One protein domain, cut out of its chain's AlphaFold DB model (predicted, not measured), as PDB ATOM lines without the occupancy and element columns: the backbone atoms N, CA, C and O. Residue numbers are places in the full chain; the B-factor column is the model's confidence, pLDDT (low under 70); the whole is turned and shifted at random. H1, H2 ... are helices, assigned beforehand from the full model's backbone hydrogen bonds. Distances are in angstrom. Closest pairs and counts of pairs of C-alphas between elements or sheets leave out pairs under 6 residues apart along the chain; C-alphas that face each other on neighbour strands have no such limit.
ATOM      1  N   LEU A 308     -48.652 -19.082  -3.821       72.38
ATOM      2  CA  LEU A 308     -47.412 -18.322  -3.836       72.38
ATOM      3  C   LEU A 308     -46.496 -18.950  -4.893       72.38
ATOM      4  O   LEU A 308     -46.522 -20.178  -5.034       72.38
ATOM      5  N   PRO A 309     -45.698 -18.152  -5.624       65.69
ATOM      6  CA  PRO A 309     -44.693 -18.680  -6.538       65.69
ATOM      7  C   PRO A 309     -43.913 -19.798  -5.832       65.69
ATOM      8  O   PRO A 309     -43.255 -19.565  -4.816       65.69
ATOM      9  N   PHE A 310     -44.133 -21.034  -6.286       58.28
ATOM     10  CA  PHE A 310     -43.814 -22.248  -5.541       58.28
ATOM     11  C   PHE A 310     -42.311 -22.329  -5.239       58.28
ATOM     12  O   PHE A 310     -41.492 -22.460  -6.142       58.28
ATOM     13  N   TYR A 311     -41.959 -22.339  -3.950       58.81
ATOM     14  CA  TYR A 311     -40.660 -22.816  -3.447       58.81
ATOM     15  C   TYR A 311     -40.737 -24.223  -2.852       58.81
ATOM     16  O   TYR A 311     -39.744 -24.739  -2.339       58.81
ATOM     17  N   HIS A 312     -41.923 -24.830  -2.869       45.91
ATOM     18  CA  HIS A 312     -42.149 -26.163  -2.341       45.91
ATOM     19  C   HIS A 312     -42.095 -27.165  -3.504       45.91
ATOM     20  O   HIS A 312     -42.870 -27.075  -4.446       45.91
ATOM     21  N   GLU A 313     -41.148 -28.097  -3.414       47.47
ATOM     22  CA  GLU A 313     -41.059 -29.389  -4.123       47.47
ATOM     23  C   GLU A 313     -40.394 -29.492  -5.501       47.47
ATOM     24  O   GLU A 313     -39.665 -30.465  -5.699       47.47
ATOM     25  N   SER A 314     -40.484 -28.530  -6.417       51.28
ATOM     26  CA  SER A 314     -39.686 -28.590  -7.655       51.28
ATOM     27  C   SER A 314     -38.484 -27.664  -7.543       51.28
ATOM     28  O   SER A 314     -38.602 -26.494  -7.884       51.28
ATOM     29  N   ASN A 315     -37.377 -28.194  -7.007       58.09
ATOM     30  CA  ASN A 315     -36.006 -27.657  -7.018       58.09
ATOM     31  C   ASN A 315     -35.895 -26.305  -7.765       58.09
ATOM     32  O   ASN A 315     -35.610 -26.303  -8.966       58.09
ATOM     33  N   PRO A 316     -36.246 -25.180  -7.112       64.81
ATOM     34  CA  PRO A 316     -36.367 -23.905  -7.805       64.81
ATOM     35  C   PRO A 316     -35.001 -23.592  -8.406       64.81
ATOM     36  O   PRO A 316     -33.997 -23.816  -7.737       64.81
ATOM     37  N   ASP A 317     -34.935 -23.194  -9.679       74.31
ATOM     38  CA  ASP A 317     -33.641 -23.023 -10.343       74.31
ATOM     39  C   ASP A 317     -32.853 -21.954  -9.575       74.31
ATOM     40  O   ASP A 317     -33.265 -20.786  -9.545       74.31
ATOM     41  N   PRO A 318     -31.748 -22.326  -8.908       72.81
ATOM     42  CA  PRO A 318     -30.995 -21.371  -8.121       72.81
ATOM     43  C   PRO A 318     -30.316 -20.317  -8.999       72.81
ATOM     44  O   PRO A 318     -29.836 -19.319  -8.472       72.81
ATOM     45  N   ASN A 319     -30.291 -20.519 -10.317       82.62
ATOM     46  CA  ASN A 319     -29.787 -19.556 -11.284       82.62
ATOM     47  C   ASN A 319     -30.878 -18.616 -11.819       82.62
ATOM     48  O   ASN A 319     -30.565 -17.737 -12.618       82.62
ATOM     49  N   ASN A 320     -32.143 -18.762 -11.405       87.62
ATOM     50  CA  ASN A 320     -33.185 -17.814 -11.788       87.62
ATOM     51  C   ASN A 320     -33.085 -16.544 -10.912       87.62
ATOM     52  O   ASN A 320     -33.258 -16.635  -9.695       87.62
ATOM     53  N   PRO A 321     -32.854 -15.347 -11.485       89.00
ATOM     54  CA  PRO A 321     -32.792 -14.098 -10.721       89.00
ATOM     55  C   PRO A 321     -34.124 -13.707 -10.051       89.00
ATOM     56  O   PRO A 321     -34.118 -12.978  -9.058       89.00
ATOM     57  N   GLU A 322     -35.265 -14.203 -10.544       90.88
ATOM     58  CA  GLU A 322     -36.587 -13.987  -9.930       90.88
ATOM     59  C   GLU A 322     -36.654 -14.560  -8.522       90.88
ATOM     60  O   GLU A 322     -37.264 -13.973  -7.631       90.88
ATOM     61  N   THR A 323     -35.980 -15.687  -8.307       88.94
ATOM     62  CA  THR A 323     -35.902 -16.355  -7.016       88.94
ATOM     63  C   THR A 323     -35.435 -15.406  -5.922       88.94
ATOM     64  O   THR A 323     -36.032 -15.390  -4.847       88.94
ATOM     65  N   PHE A 324     -34.376 -14.631  -6.169       91.69
ATOM     66  CA  PHE A 324     -33.827 -13.727  -5.161       91.69
ATOM     67  C   PHE A 324     -34.845 -12.648  -4.795       91.69
ATOM     68  O   PHE A 324     -35.160 -12.460  -3.622       91.69
ATOM     69  N   VAL A 325     -35.415 -11.996  -5.809       92.62
ATOM     70  CA  VAL A 325     -36.451 -10.970  -5.645       92.62
ATOM     71  C   VAL A 325     -37.651 -11.511  -4.869       92.62
ATOM     72  O   VAL A 325     -38.156 -10.865  -3.950       92.62
ATOM     73  N   ASN A 326     -38.073 -12.722  -5.205       90.19
ATOM     74  CA  ASN A 326     -39.207 -13.356  -4.569       90.19
ATOM     75  C   ASN A 326     -38.928 -13.668  -3.085       90.19
ATOM     76  O   ASN A 326     -39.783 -13.436  -2.228       90.19
ATOM     77  N   LEU A 327     -37.709 -14.103  -2.744       89.38
ATOM     78  CA  LEU A 327     -37.291 -14.285  -1.350       89.38
ATOM     79  C   LEU A 327     -37.229 -12.957  -0.590       89.38
ATOM     80  O   LEU A 327     -37.623 -12.915   0.575       89.38
ATOM     81  N   VAL A 328     -36.781 -11.879  -1.235       91.81
ATOM     82  CA  VAL A 328     -36.784 -10.533  -0.645       91.81
ATOM     83  C   VAL A 328     -38.207 -10.113  -0.286       91.81
ATOM     84  O   VAL A 328     -38.460  -9.764   0.865       91.81
ATOM     85  N   ALA A 329     -39.145 -10.224  -1.227       90.94
ATOM     86  CA  ALA A 329     -40.536  -9.840  -1.002       90.94
ATOM     87  C   ALA A 329     -41.243 -10.712   0.057       90.94
ATOM     88  O   ALA A 329     -42.070 -10.206   0.809       90.94
ATOM     89  N   LEU A 330     -40.908 -12.002   0.166       88.44
ATOM     90  CA  LEU A 330     -41.540 -12.909   1.137       88.44
ATOM     91  C   LEU A 330     -40.958 -12.824   2.554       88.44
ATOM     92  O   LEU A 330     -41.673 -13.075   3.525       88.44
ATOM     93  N   TYR A 331     -39.658 -12.547   2.695       88.25
ATOM     94  CA  TYR A 331     -38.962 -12.639   3.986       88.25
ATOM     95  C   TYR A 331     -38.606 -11.288   4.614       88.25
ATOM     96  O   TYR A 331     -38.252 -11.261   5.799       88.25
ATOM     97  N   LEU A 332     -38.719 -10.181   3.874       90.50
ATOM     98  CA  LEU A 332     -38.633  -8.837   4.443       90.50
ATOM     99  C   LEU A 332     -40.028  -8.235   4.660       90.50
ATOM    100  O   LEU A 332     -40.878  -8.335   3.774       90.50
ATOM    101  N   PRO A 333     -40.266  -7.571   5.808       88.12
ATOM    102  CA  PRO A 333     -41.439  -6.724   5.988       88.12
ATOM    103  C   PRO A 333     -41.514  -5.658   4.897       88.12
ATOM    104  O   PRO A 333     -40.480  -5.145   4.479       88.12
ATOM    105  N   VAL A 334     -42.727  -5.262   4.511       87.50
ATOM    106  CA  VAL A 334     -42.957  -4.238   3.475       87.50
ATOM    107  C   VAL A 334     -42.253  -2.911   3.803       87.50
ATOM    108  O   VAL A 334     -41.758  -2.242   2.905       87.50
ATOM    109  N   ASN A 335     -42.123  -2.561   5.086       87.62
ATOM    110  CA  ASN A 335     -41.398  -1.360   5.527       87.62
ATOM    111  C   ASN A 335     -39.886  -1.417   5.247       87.62
ATOM    112  O   ASN A 335     -39.250  -0.375   5.123       87.62
ATOM    113  N   ASP A 336     -39.332  -2.626   5.146       90.06
ATOM    114  CA  ASP A 336     -37.922  -2.874   4.844       90.06
ATOM    115  C   ASP A 336     -37.712  -3.161   3.344       90.06
ATOM    116  O   ASP A 336     -36.614  -3.548   2.932       90.06
ATOM    117  N   TRP A 337     -38.756  -3.033   2.515       91.62
ATOM    118  CA  TRP A 337     -38.621  -3.210   1.075       91.62
ATOM    119  C   TRP A 337     -37.820  -2.058   0.458       91.62
ATOM    120  O   TRP A 337     -37.922  -0.910   0.906       91.62
ATOM    121  N   PRO A 338     -37.058  -2.331  -0.614       89.62
ATOM    122  CA  PRO A 338     -36.481  -1.278  -1.432       89.62
ATOM    123  C   PRO A 338     -37.576  -0.311  -1.886       89.62
ATOM    124  O   PRO A 338     -38.648  -0.731  -2.332       89.62
ATOM    125  N   MET A 339     -37.299   0.989  -1.790       84.62
ATOM    126  CA  MET A 339     -38.179   2.035  -2.314       84.62
ATOM    127  C   MET A 339     -38.502   1.771  -3.787       84.62
ATOM    128  O   MET A 339     -37.664   1.237  -4.505       84.62
ATOM    129  N   ILE A 340     -39.667   2.216  -4.265       73.06
ATOM    130  CA  ILE A 340     -40.146   2.003  -5.650       73.06
ATOM    131  C   ILE A 340     -39.133   2.500  -6.705       73.06
ATOM    132  O   ILE A 340     -39.034   1.964  -7.803       73.06
ATOM    133  N   SER A 341     -38.336   3.520  -6.376       77.88
ATOM    134  CA  SER A 341     -37.274   4.037  -7.251       77.88
ATOM    135  C   SER A 341     -35.975   3.221  -7.223       77.88
ATOM    136  O   SER A 341     -35.057   3.530  -7.981       77.88
ATOM    137  N   SER A 342     -35.878   2.224  -6.348       86.94
ATOM    138  CA  SER A 342     -34.701   1.391  -6.089       86.94
ATOM    139  C   SER A 342     -35.032  -0.094  -6.255       86.94
ATOM    140  O   SER A 342     -36.188  -0.481  -6.409       86.94
ATOM    141  N   PHE A 343     -34.007  -0.934  -6.239       90.00
ATOM    142  CA  PHE A 343     -34.131  -2.382  -6.364       90.00
ATOM    143  C   PHE A 343     -33.362  -3.073  -5.227       90.00
ATOM    144  O   PHE A 343     -32.502  -2.437  -4.611       90.00
ATOM    145  N   PRO A 344     -33.672  -4.345  -4.916       92.62
ATOM    146  CA  PRO A 344     -32.980  -5.090  -3.872       92.62
ATOM    147  C   PRO A 344     -31.467  -5.125  -4.087       92.62
ATOM    148  O   PRO A 344     -30.990  -5.459  -5.168       92.62
ATOM    149  N   ASP A 345     -30.709  -4.817  -3.042       90.62
ATOM    150  CA  ASP A 345     -29.251  -4.826  -3.068       90.62
ATOM    151  C   ASP A 345     -28.683  -5.941  -2.171       90.62
ATOM    152  O   ASP A 345     -29.395  -6.768  -1.592       90.62
ATOM    153  N   LYS A 346     -27.355  -5.965  -2.032       89.81
ATOM    154  CA  LYS A 346     -26.669  -6.922  -1.158       89.81
ATOM    155  C   LYS A 346     -27.054  -6.763   0.320       89.81
ATOM    156  O   LYS A 346     -26.939  -7.726   1.081       89.81
ATOM    157  N   ASN A 347     -27.524  -5.589   0.750       91.06
ATOM    158  CA  ASN A 347     -27.946  -5.374   2.134       91.06
ATOM    159  C   ASN A 347     -29.215  -6.172   2.452       91.06
ATOM    160  O   ASN A 347     -29.322  -6.721   3.554       91.06
ATOM    161  N   CYS A 348     -30.113  -6.345   1.475       91.25
ATOM    162  CA  CYS A 348     -31.293  -7.200   1.616       91.25
ATOM    163  C   CYS A 348     -30.924  -8.642   2.007       91.25
ATOM    164  O   CYS A 348     -31.596  -9.230   2.853       91.25
ATOM    165  N   ILE A 349     -29.824  -9.196   1.481       90.06
ATOM    166  CA  ILE A 349     -29.355 -10.547   1.842       90.06
ATOM    167  C   ILE A 349     -29.069 -10.639   3.339       90.06
ATOM    168  O   ILE A 349     -29.533 -11.561   4.004       90.06
ATOM    169  N   ASN A 350     -28.319  -9.680   3.887       89.31
ATOM    170  CA  ASN A 350     -27.938  -9.696   5.299       89.31
ATOM    171  C   ASN A 350     -29.168  -9.596   6.209       89.31
ATOM    172  O   ASN A 350     -29.267 -10.327   7.197       89.31
ATOM    173  N   LEU A 351     -30.128  -8.738   5.845       90.19
ATOM    174  CA  LEU A 351     -31.395  -8.595   6.565       90.19
ATOM    175  C   LEU A 351     -32.193  -9.907   6.564       90.19
ATOM    176  O   LEU A 351     -32.661 -10.351   7.616       90.19
ATOM    177  N   ILE A 352     -32.293 -10.560   5.405       89.06
ATOM    178  CA  ILE A 352     -32.985 -11.843   5.257       89.06
ATOM    179  C   ILE A 352     -32.263 -12.939   6.046       89.06
ATOM    180  O   ILE A 352     -32.897 -13.640   6.832       89.06
ATOM    181  N   ILE A 353     -30.938 -13.066   5.917       88.12
ATOM    182  CA  ILE A 353     -30.137 -14.066   6.639       88.12
ATOM    183  C   ILE A 353     -30.313 -13.917   8.150       88.12
ATOM    184  O   ILE A 353     -30.530 -14.916   8.836       88.12
ATOM    185  N   ASN A 354     -30.258 -12.693   8.679       85.88
ATOM    186  CA  ASN A 354     -30.450 -12.448  10.108       85.88
ATOM    187  C   ASN A 354     -31.834 -12.914  10.580       85.88
ATOM    188  O   ASN A 354     -31.939 -13.558  11.624       85.88
ATOM    189  N   ARG A 355     -32.880 -12.692   9.776       82.56
ATOM    190  CA  ARG A 355     -34.237 -13.180  10.071       82.56
ATOM    191  C   ARG A 355     -34.389 -14.693   9.901       82.56
ATOM    192  O   ARG A 355     -35.147 -15.329  10.631       82.56
ATOM    193  N   MET A 356     -33.670 -15.296   8.961       81.06
ATOM    194  CA  MET A 356     -33.753 -16.728   8.663       81.06
ATOM    195  C   MET A 356     -32.939 -17.606   9.611       81.06
ATOM    196  O   MET A 356     -33.340 -18.745   9.856       81.06
ATOM    197  N   LYS A 357     -31.838 -17.091  10.176       77.25
ATOM    198  CA  LYS A 357     -31.022 -17.790  11.186       77.25
ATOM    199  C   LYS A 357     -31.856 -18.230  12.387       77.25
ATOM    200  O   LYS A 357     -31.691 -19.347  12.860       77.25
ATOM    201  N   VAL A 358     -32.819 -17.402  12.799       69.56
ATOM    202  CA  VAL A 358     -33.758 -17.707  13.892       69.56
ATOM    203  C   VAL A 358     -34.615 -18.947  13.593       69.56
ATOM    204  O   VAL A 358     -35.030 -19.650  14.506       69.56
ATOM    205  N   ARG A 359     -34.864 -19.258  12.313       66.75
ATOM    206  CA  ARG A 359     -35.774 -20.333  11.877       66.75
ATOM    207  C   ARG A 359     -35.062 -21.610  11.405       66.75
ATOM    208  O   ARG A 359     -35.723 -22.499  10.880       66.75
ATOM    209  N   ASN A 360     -33.734 -21.695  11.554       67.56
ATOM    210  CA  ASN A 360     -32.892 -22.848  11.190       67.56
ATOM    211  C   ASN A 360     -33.078 -23.376   9.740       67.56
ATOM    212  O   ASN A 360     -32.996 -24.575   9.479       67.56
ATOM    213  N   LYS A 361     -33.333 -22.486   8.767       69.75
ATOM    214  CA  LYS A 361     -33.552 -22.841   7.345       69.75
ATOM    215  C   LYS A 361     -32.270 -22.738   6.500       69.75
ATOM    216  O   LYS A 361     -32.197 -21.929   5.576       69.75
ATOM    217  N   LEU A 362     -31.256 -23.554   6.798       68.88
ATOM    218  CA  LEU A 362     -29.928 -23.479   6.157       68.88
ATOM    219  C   LEU A 362     -29.953 -23.642   4.622       68.88
ATOM    220  O   LEU A 362     -29.271 -22.901   3.916       68.88
ATOM    221  N   ASN A 363     -30.790 -24.538   4.091       77.31
ATOM    222  CA  ASN A 363     -30.902 -24.761   2.640       77.31
ATOM    223  C   ASN A 363     -31.371 -23.511   1.885       77.31
ATOM    224  O   ASN A 363     -30.912 -23.233   0.781       77.31
ATOM    225  N   LEU A 364     -32.245 -22.722   2.507       79.38
ATOM    226  CA  LEU A 364     -32.813 -21.530   1.894       79.38
ATOM    227  C   LEU A 364     -31.829 -20.345   1.923       79.38
ATOM    228  O   LEU A 364     -31.884 -19.489   1.050       79.38
ATOM    229  N   ILE A 365     -30.879 -20.330   2.866       83.50
ATOM    230  CA  ILE A 365     -29.772 -19.358   2.881       83.50
ATOM    231  C   ILE A 365     -28.810 -19.622   1.714       83.50
ATOM    232  O   ILE A 365     -28.419 -18.689   1.015       83.50
ATOM    233  N   ASN A 366     -28.451 -20.885   1.461       84.00
ATOM    234  CA  ASN A 366     -27.634 -21.242   0.294       84.00
ATOM    235  C   ASN A 366     -28.341 -20.855  -1.009       84.00
ATOM    236  O   ASN A 366     -27.729 -20.284  -1.910       84.00
ATOM    237  N   PHE A 367     -29.647 -21.104  -1.061       85.25
ATOM    238  CA  PHE A 367     -30.490 -20.756  -2.192       85.25
ATOM    239  C   PHE A 367     -30.571 -19.241  -2.444       85.25
ATOM    240  O   PHE A 367     -30.449 -18.784  -3.581       85.25
ATOM    241  N   LEU A 368     -30.689 -18.449  -1.376       88.88
ATOM    242  CA  LEU A 368     -30.646 -16.988  -1.429       88.88
ATOM    243  C   LEU A 368     -29.314 -16.474  -1.995       88.88
ATOM    244  O   LEU A 368     -29.305 -15.602  -2.855       88.88
ATOM    245  N   ASN A 369     -28.186 -17.027  -1.540       89.56
ATOM    246  CA  ASN A 369     -26.864 -16.605  -2.011       89.56
ATOM    247  C   ASN A 369     -26.633 -16.946  -3.492       89.56
ATOM    248  O   ASN A 369     -26.068 -16.141  -4.236       89.56
ATOM    249  N   LEU A 370     -27.075 -18.128  -3.930       90.06
ATOM    250  CA  LEU A 370     -26.896 -18.558  -5.317       90.06
ATOM    251  C   LEU A 370     -27.781 -17.742  -6.272       90.06
ATOM    252  O   LEU A 370     -27.278 -17.195  -7.252       90.06
ATOM    253  N   SER A 371     -29.049 -17.539  -5.912       90.88
ATOM    254  CA  SER A 371     -29.968 -16.696  -6.689       90.88
ATOM    255  C   SER A 371     -29.559 -15.226  -6.727       90.88
ATOM    256  O   SER A 371     -29.734 -14.572  -7.756       90.88
ATOM    257  N   PHE A 372     -28.944 -14.704  -5.660       93.62
ATOM    258  CA  PHE A 372     -28.366 -13.362  -5.687       93.62
ATOM    259  C   PHE A 372     -27.246 -13.245  -6.723       93.62
ATOM    260  O   PHE A 372     -27.162 -12.235  -7.410       93.62
ATOM    261  N   THR A 373     -26.413 -14.275  -6.879       93.06
ATOM    262  CA  THR A 373     -25.318 -14.251  -7.864       93.06
ATOM    263  C   THR A 373     -25.864 -14.132  -9.289       93.06
ATOM    264  O   THR A 373     -25.339 -13.357 -10.082       93.06
ATOM    265  N   ALA A 374     -26.955 -14.839  -9.602       92.19
ATOM    266  CA  ALA A 374     -27.642 -14.704 -10.886       92.19
ATOM    267  C   ALA A 374     -28.303 -13.327 -11.061       92.19
ATOM    268  O   ALA A 374     -28.247 -12.737 -12.139       92.19
ATOM    269  N   TYR A 375     -28.902 -12.795  -9.994       94.56
ATOM    270  CA  TYR A 375     -29.506 -11.465  -9.982       94.56
ATOM    271  C   TYR A 375     -28.479 -10.341 -10.161       94.56
ATOM    272  O   TYR A 375     -28.755  -9.361 -10.851       94.56
ATOM    273  N   ASP A 376     -27.290 -10.468  -9.573       94.88
ATOM    274  CA  ASP A 376     -26.290  -9.401  -9.558       94.88
ATOM    275  C   ASP A 376     -25.719  -9.098 -10.951       94.88
ATOM    276  O   ASP A 376     -25.374  -7.952 -11.236       94.88
ATOM    277  N   ILE A 377     -25.728 -10.094 -11.845       95.44
ATOM    278  CA  ILE A 377     -25.302  -9.979 -13.250       95.44
ATOM    279  C   ILE A 377     -26.235  -9.064 -14.064       95.44
ATOM    280  O   ILE A 377     -25.823  -8.515 -15.086       95.44
ATOM    281  N   LEU A 378     -27.487  -8.887 -13.631       94.75
ATOM    282  CA  LEU A 378     -28.468  -8.080 -14.349       94.75
ATOM    283  C   LEU A 378     -28.148  -6.582 -14.303       94.75
ATOM    284  O   LEU A 378     -27.621  -6.046 -13.327       94.75
ATOM    285  N   ASN A 379     -28.574  -5.881 -15.347       95.94
ATOM    286  CA  ASN A 379     -28.465  -4.432 -15.456       95.94
ATOM    287  C   ASN A 379     -29.440  -3.762 -14.472       95.94
ATOM    288  O   ASN A 379     -30.535  -4.277 -14.246       95.94
ATOM    289  N   ASP A 380     -29.144  -2.550 -14.001       94.19
ATOM    290  CA  ASP A 380     -30.013  -1.815 -13.060       94.19
ATOM    291  C   ASP A 380     -31.461  -1.652 -13.555       94.19
ATOM    292  O   ASP A 380     -32.415  -1.803 -12.792       94.19
ATOM    293  N   ASN A 381     -31.652  -1.418 -14.858       94.06
ATOM    294  CA  ASN A 381     -32.993  -1.327 -15.443       94.06
ATOM    295  C   ASN A 381     -33.747  -2.669 -15.384       94.06
ATOM    296  O   ASN A 381     -34.938  -2.706 -15.090       94.06
ATOM    297  N   GLN A 382     -33.051  -3.783 -15.623       94.75
ATOM    298  CA  GLN A 382     -33.640  -5.119 -15.523       94.75
ATOM    299  C   GLN A 382     -33.969  -5.454 -14.069       94.75
ATOM    300  O   GLN A 382     -35.066  -5.929 -13.793       94.75
ATOM    301  N   LYS A 383     -33.059  -5.142 -13.136       95.19
ATOM    302  CA  LYS A 383     -33.255  -5.301 -11.689       95.19
ATOM    303  C   LYS A 383     -34.501  -4.561 -11.201       95.19
ATOM    304  O   LYS A 383     -35.280  -5.133 -10.438       95.19
ATOM    305  N   LYS A 384     -34.717  -3.333 -11.683       93.75
ATOM    306  CA  LYS A 384     -35.898  -2.522 -11.364       93.75
ATOM    307  C   LYS A 384     -37.195  -3.129 -11.905       93.75
ATOM    308  O   LYS A 384     -38.118  -3.350 -11.128       93.75
ATOM    309  N   ILE A 385     -37.250  -3.454 -13.200       93.81
ATOM    310  CA  ILE A 385     -38.441  -4.064 -13.826       93.81
ATOM    311  C   ILE A 385     -38.787  -5.396 -13.146       93.81
ATOM    312  O   ILE A 385     -39.958  -5.684 -12.883       93.81
ATOM    313  N   LEU A 386     -37.765  -6.198 -12.833       94.12
ATOM    314  CA  LEU A 386     -37.929  -7.476 -12.152       94.12
ATOM    315  C   LEU A 386     -38.499  -7.285 -10.744       94.12
ATOM    316  O   LEU A 386     -39.452  -7.971 -10.384       94.12
ATOM    317  N   TRP A 387     -37.961  -6.332  -9.973       94.31
ATOM    318  CA  TRP A 387     -38.466  -5.995  -8.641       94.31
ATOM    319  C   TRP A 387     -39.928  -5.552  -8.682       94.31
ATOM    320  O   TRP A 387     -40.750  -6.125  -7.970       94.31
ATOM    321  N   GLU A 388     -40.276  -4.593  -9.539       92.69
ATOM    322  CA  GLU A 388     -41.648  -4.080  -9.662       92.69
ATOM    323  C   GLU A 388     -42.638  -5.192 -10.040       92.69
ATOM    324  O   GLU A 388     -43.699  -5.328  -9.427       92.69
ATOM    325  N   THR A 389     -42.270  -6.036 -11.007       91.69
ATOM    326  CA  THR A 389     -43.133  -7.122 -11.491       91.69
ATOM    327  C   THR A 389     -43.337  -8.188 -10.418       91.69
ATOM    328  O   THR A 389     -44.468  -8.547 -10.091       91.69
ATOM    329  N   GLN A 390     -42.246  -8.693  -9.846       91.50
ATOM    330  CA  GLN A 390     -42.293  -9.836  -8.941       91.50
ATOM    331  C   GLN A 390     -42.802  -9.466  -7.544       91.50
ATOM    332  O   GLN A 390     -43.599 -10.211  -6.976       91.50
ATOM    333  N   SER A 391     -42.442  -8.291  -7.011       90.69
ATOM    334  CA  SER A 391     -43.020  -7.803  -5.750       90.69
ATOM    335  C   SER A 391     -44.532  -7.592  -5.875       90.69
ATOM    336  O   SER A 391     -45.276  -8.000  -4.986       90.69
ATOM    337  N   SER A 392     -45.013  -7.053  -7.007       88.44
ATOM    338  CA  SER A 392     -46.449  -6.924  -7.280       88.44
ATOM    339  C   SER A 392     -47.136  -8.284  -7.394       88.44
ATOM    340  O   SER A 392     -48.213  -8.474  -6.829       88.44
ATOM    341  N   ASN A 393     -46.517  -9.245  -8.086       87.75
ATOM    342  CA  ASN A 393     -47.053 -10.599  -8.216       87.75
ATOM    343  C   ASN A 393     -47.156 -11.293  -6.858       87.75
ATOM    344  O   ASN A 393     -48.209 -11.831  -6.534       87.75
ATOM    345  N   ILE A 394     -46.110 -11.220  -6.033       88.12
ATOM    346  CA  ILE A 394     -46.130 -11.776  -4.678       88.12
ATOM    347  C   ILE A 394     -47.172 -11.088  -3.824       88.12
ATOM    348  O   ILE A 394     -47.912 -11.772  -3.126       88.12
ATOM    349  N   LEU A 395     -47.267  -9.763  -3.884       86.00
ATOM    350  CA  LEU A 395     -48.256  -9.026  -3.115       86.00
ATOM    351  C   LEU A 395     -49.678  -9.448  -3.507       86.00
ATOM    352  O   LEU A 395     -50.484  -9.738  -2.632       86.00
ATOM    353  N   LYS A 396     -49.971  -9.576  -4.806       84.00
ATOM    354  CA  LYS A 396     -51.266 -10.068  -5.307       84.00
ATOM    355  C   LYS A 396     -51.539 -11.513  -4.890       84.00
ATOM    356  O   LYS A 396     -52.643 -11.826  -4.452       84.00
ATOM    357  N   SER A 397     -50.538 -12.387  -4.983       83.94
ATOM    358  CA  SER A 397     -50.675 -13.771  -4.527       83.94
ATOM    359  C   SER A 397     -50.883 -13.846  -3.014       83.94
ATOM    360  O   SER A 397     -51.695 -14.639  -2.563       83.94
ATOM    361  N   THR A 398     -50.212 -12.996  -2.235       81.88
ATOM    362  CA  THR A 398     -50.265 -13.023  -0.767       81.88
ATOM    363  C   THR A 398     -51.537 -12.383  -0.229       81.88
ATOM    364  O   THR A 398     -52.130 -12.924   0.686       81.88
ATOM    365  N   ILE A 399     -51.975 -11.246  -0.775       82.88
ATOM    366  CA  ILE A 399     -53.176 -10.530  -0.313       82.88
ATOM    367  C   ILE A 399     -54.466 -11.217  -0.799       82.88
ATOM    368  O   ILE A 399     -55.543 -11.029  -0.227       82.88
ATOM    369  N   GLY A 400     -54.383 -12.042  -1.843       82.00
ATOM    370  CA  GLY A 400     -55.541 -12.770  -2.332       82.00
ATOM    371  C   GLY A 400     -56.481 -11.869  -3.127       82.00
ATOM    372  O   GLY A 400     -56.088 -11.213  -4.091       82.00
TER     373      GLY A 400
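AT A GLANCE: This is residues 308 to 400 of the 539 residues of the protein "C2H2-type domain-containing protein" of Candida maltosa (strain Xu316) (UniProt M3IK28). The longest helix, H4, crosses a core helix, H1, on which a helical hairpin of H2 and H3 also packs. The all-helix printed part has 93 residues, with named helices H1 to H4 in chain order and no named strand. It is compact, with a radius of gyration of the C-alphas of 12.4 A and spans of 33 by 32 by 26 A.

HOW THE PARTS SIT: H4, residues 380 to 399, touches H1, residues 321 to 331, with residues 386 to 394 alone, at a steep tilt of 46 degrees; the closest C-alphas, of Ser 391 and Ala 329, are 5.7 A apart. H1, the hub, touches H3, residues 362 to 376, at C-alphas 321 and 375, 4.3 A, and H2, residues 346 to 357, at C-alphas 331 and 352, 6.2 A. H2 and H3 form a hairpin, 9 degrees, opposite ways, closest at C-alphas 353 and 365, 6.5 A. H2 and H4 are apart. Every O i to N i+4 pair is within hydrogen-bond range in H3 and H4, 6 of 7 in H1 and 7 of 8 in H2.

IN THESE COORDINATES: H1 begins at C-alpha 321 (-32.792, -14.098, -10.721) and H4 ends at C-alpha 399 (-53.176, -10.530, -0.313). H1 to H4 measure 16.0, 17.0, 21.4 and 27.8 A.

THE WHOLE: The printed part has no cut. The link H1 to H2 is long. Residues 309 to 316 and 358 to 362 have pLDDT under 70.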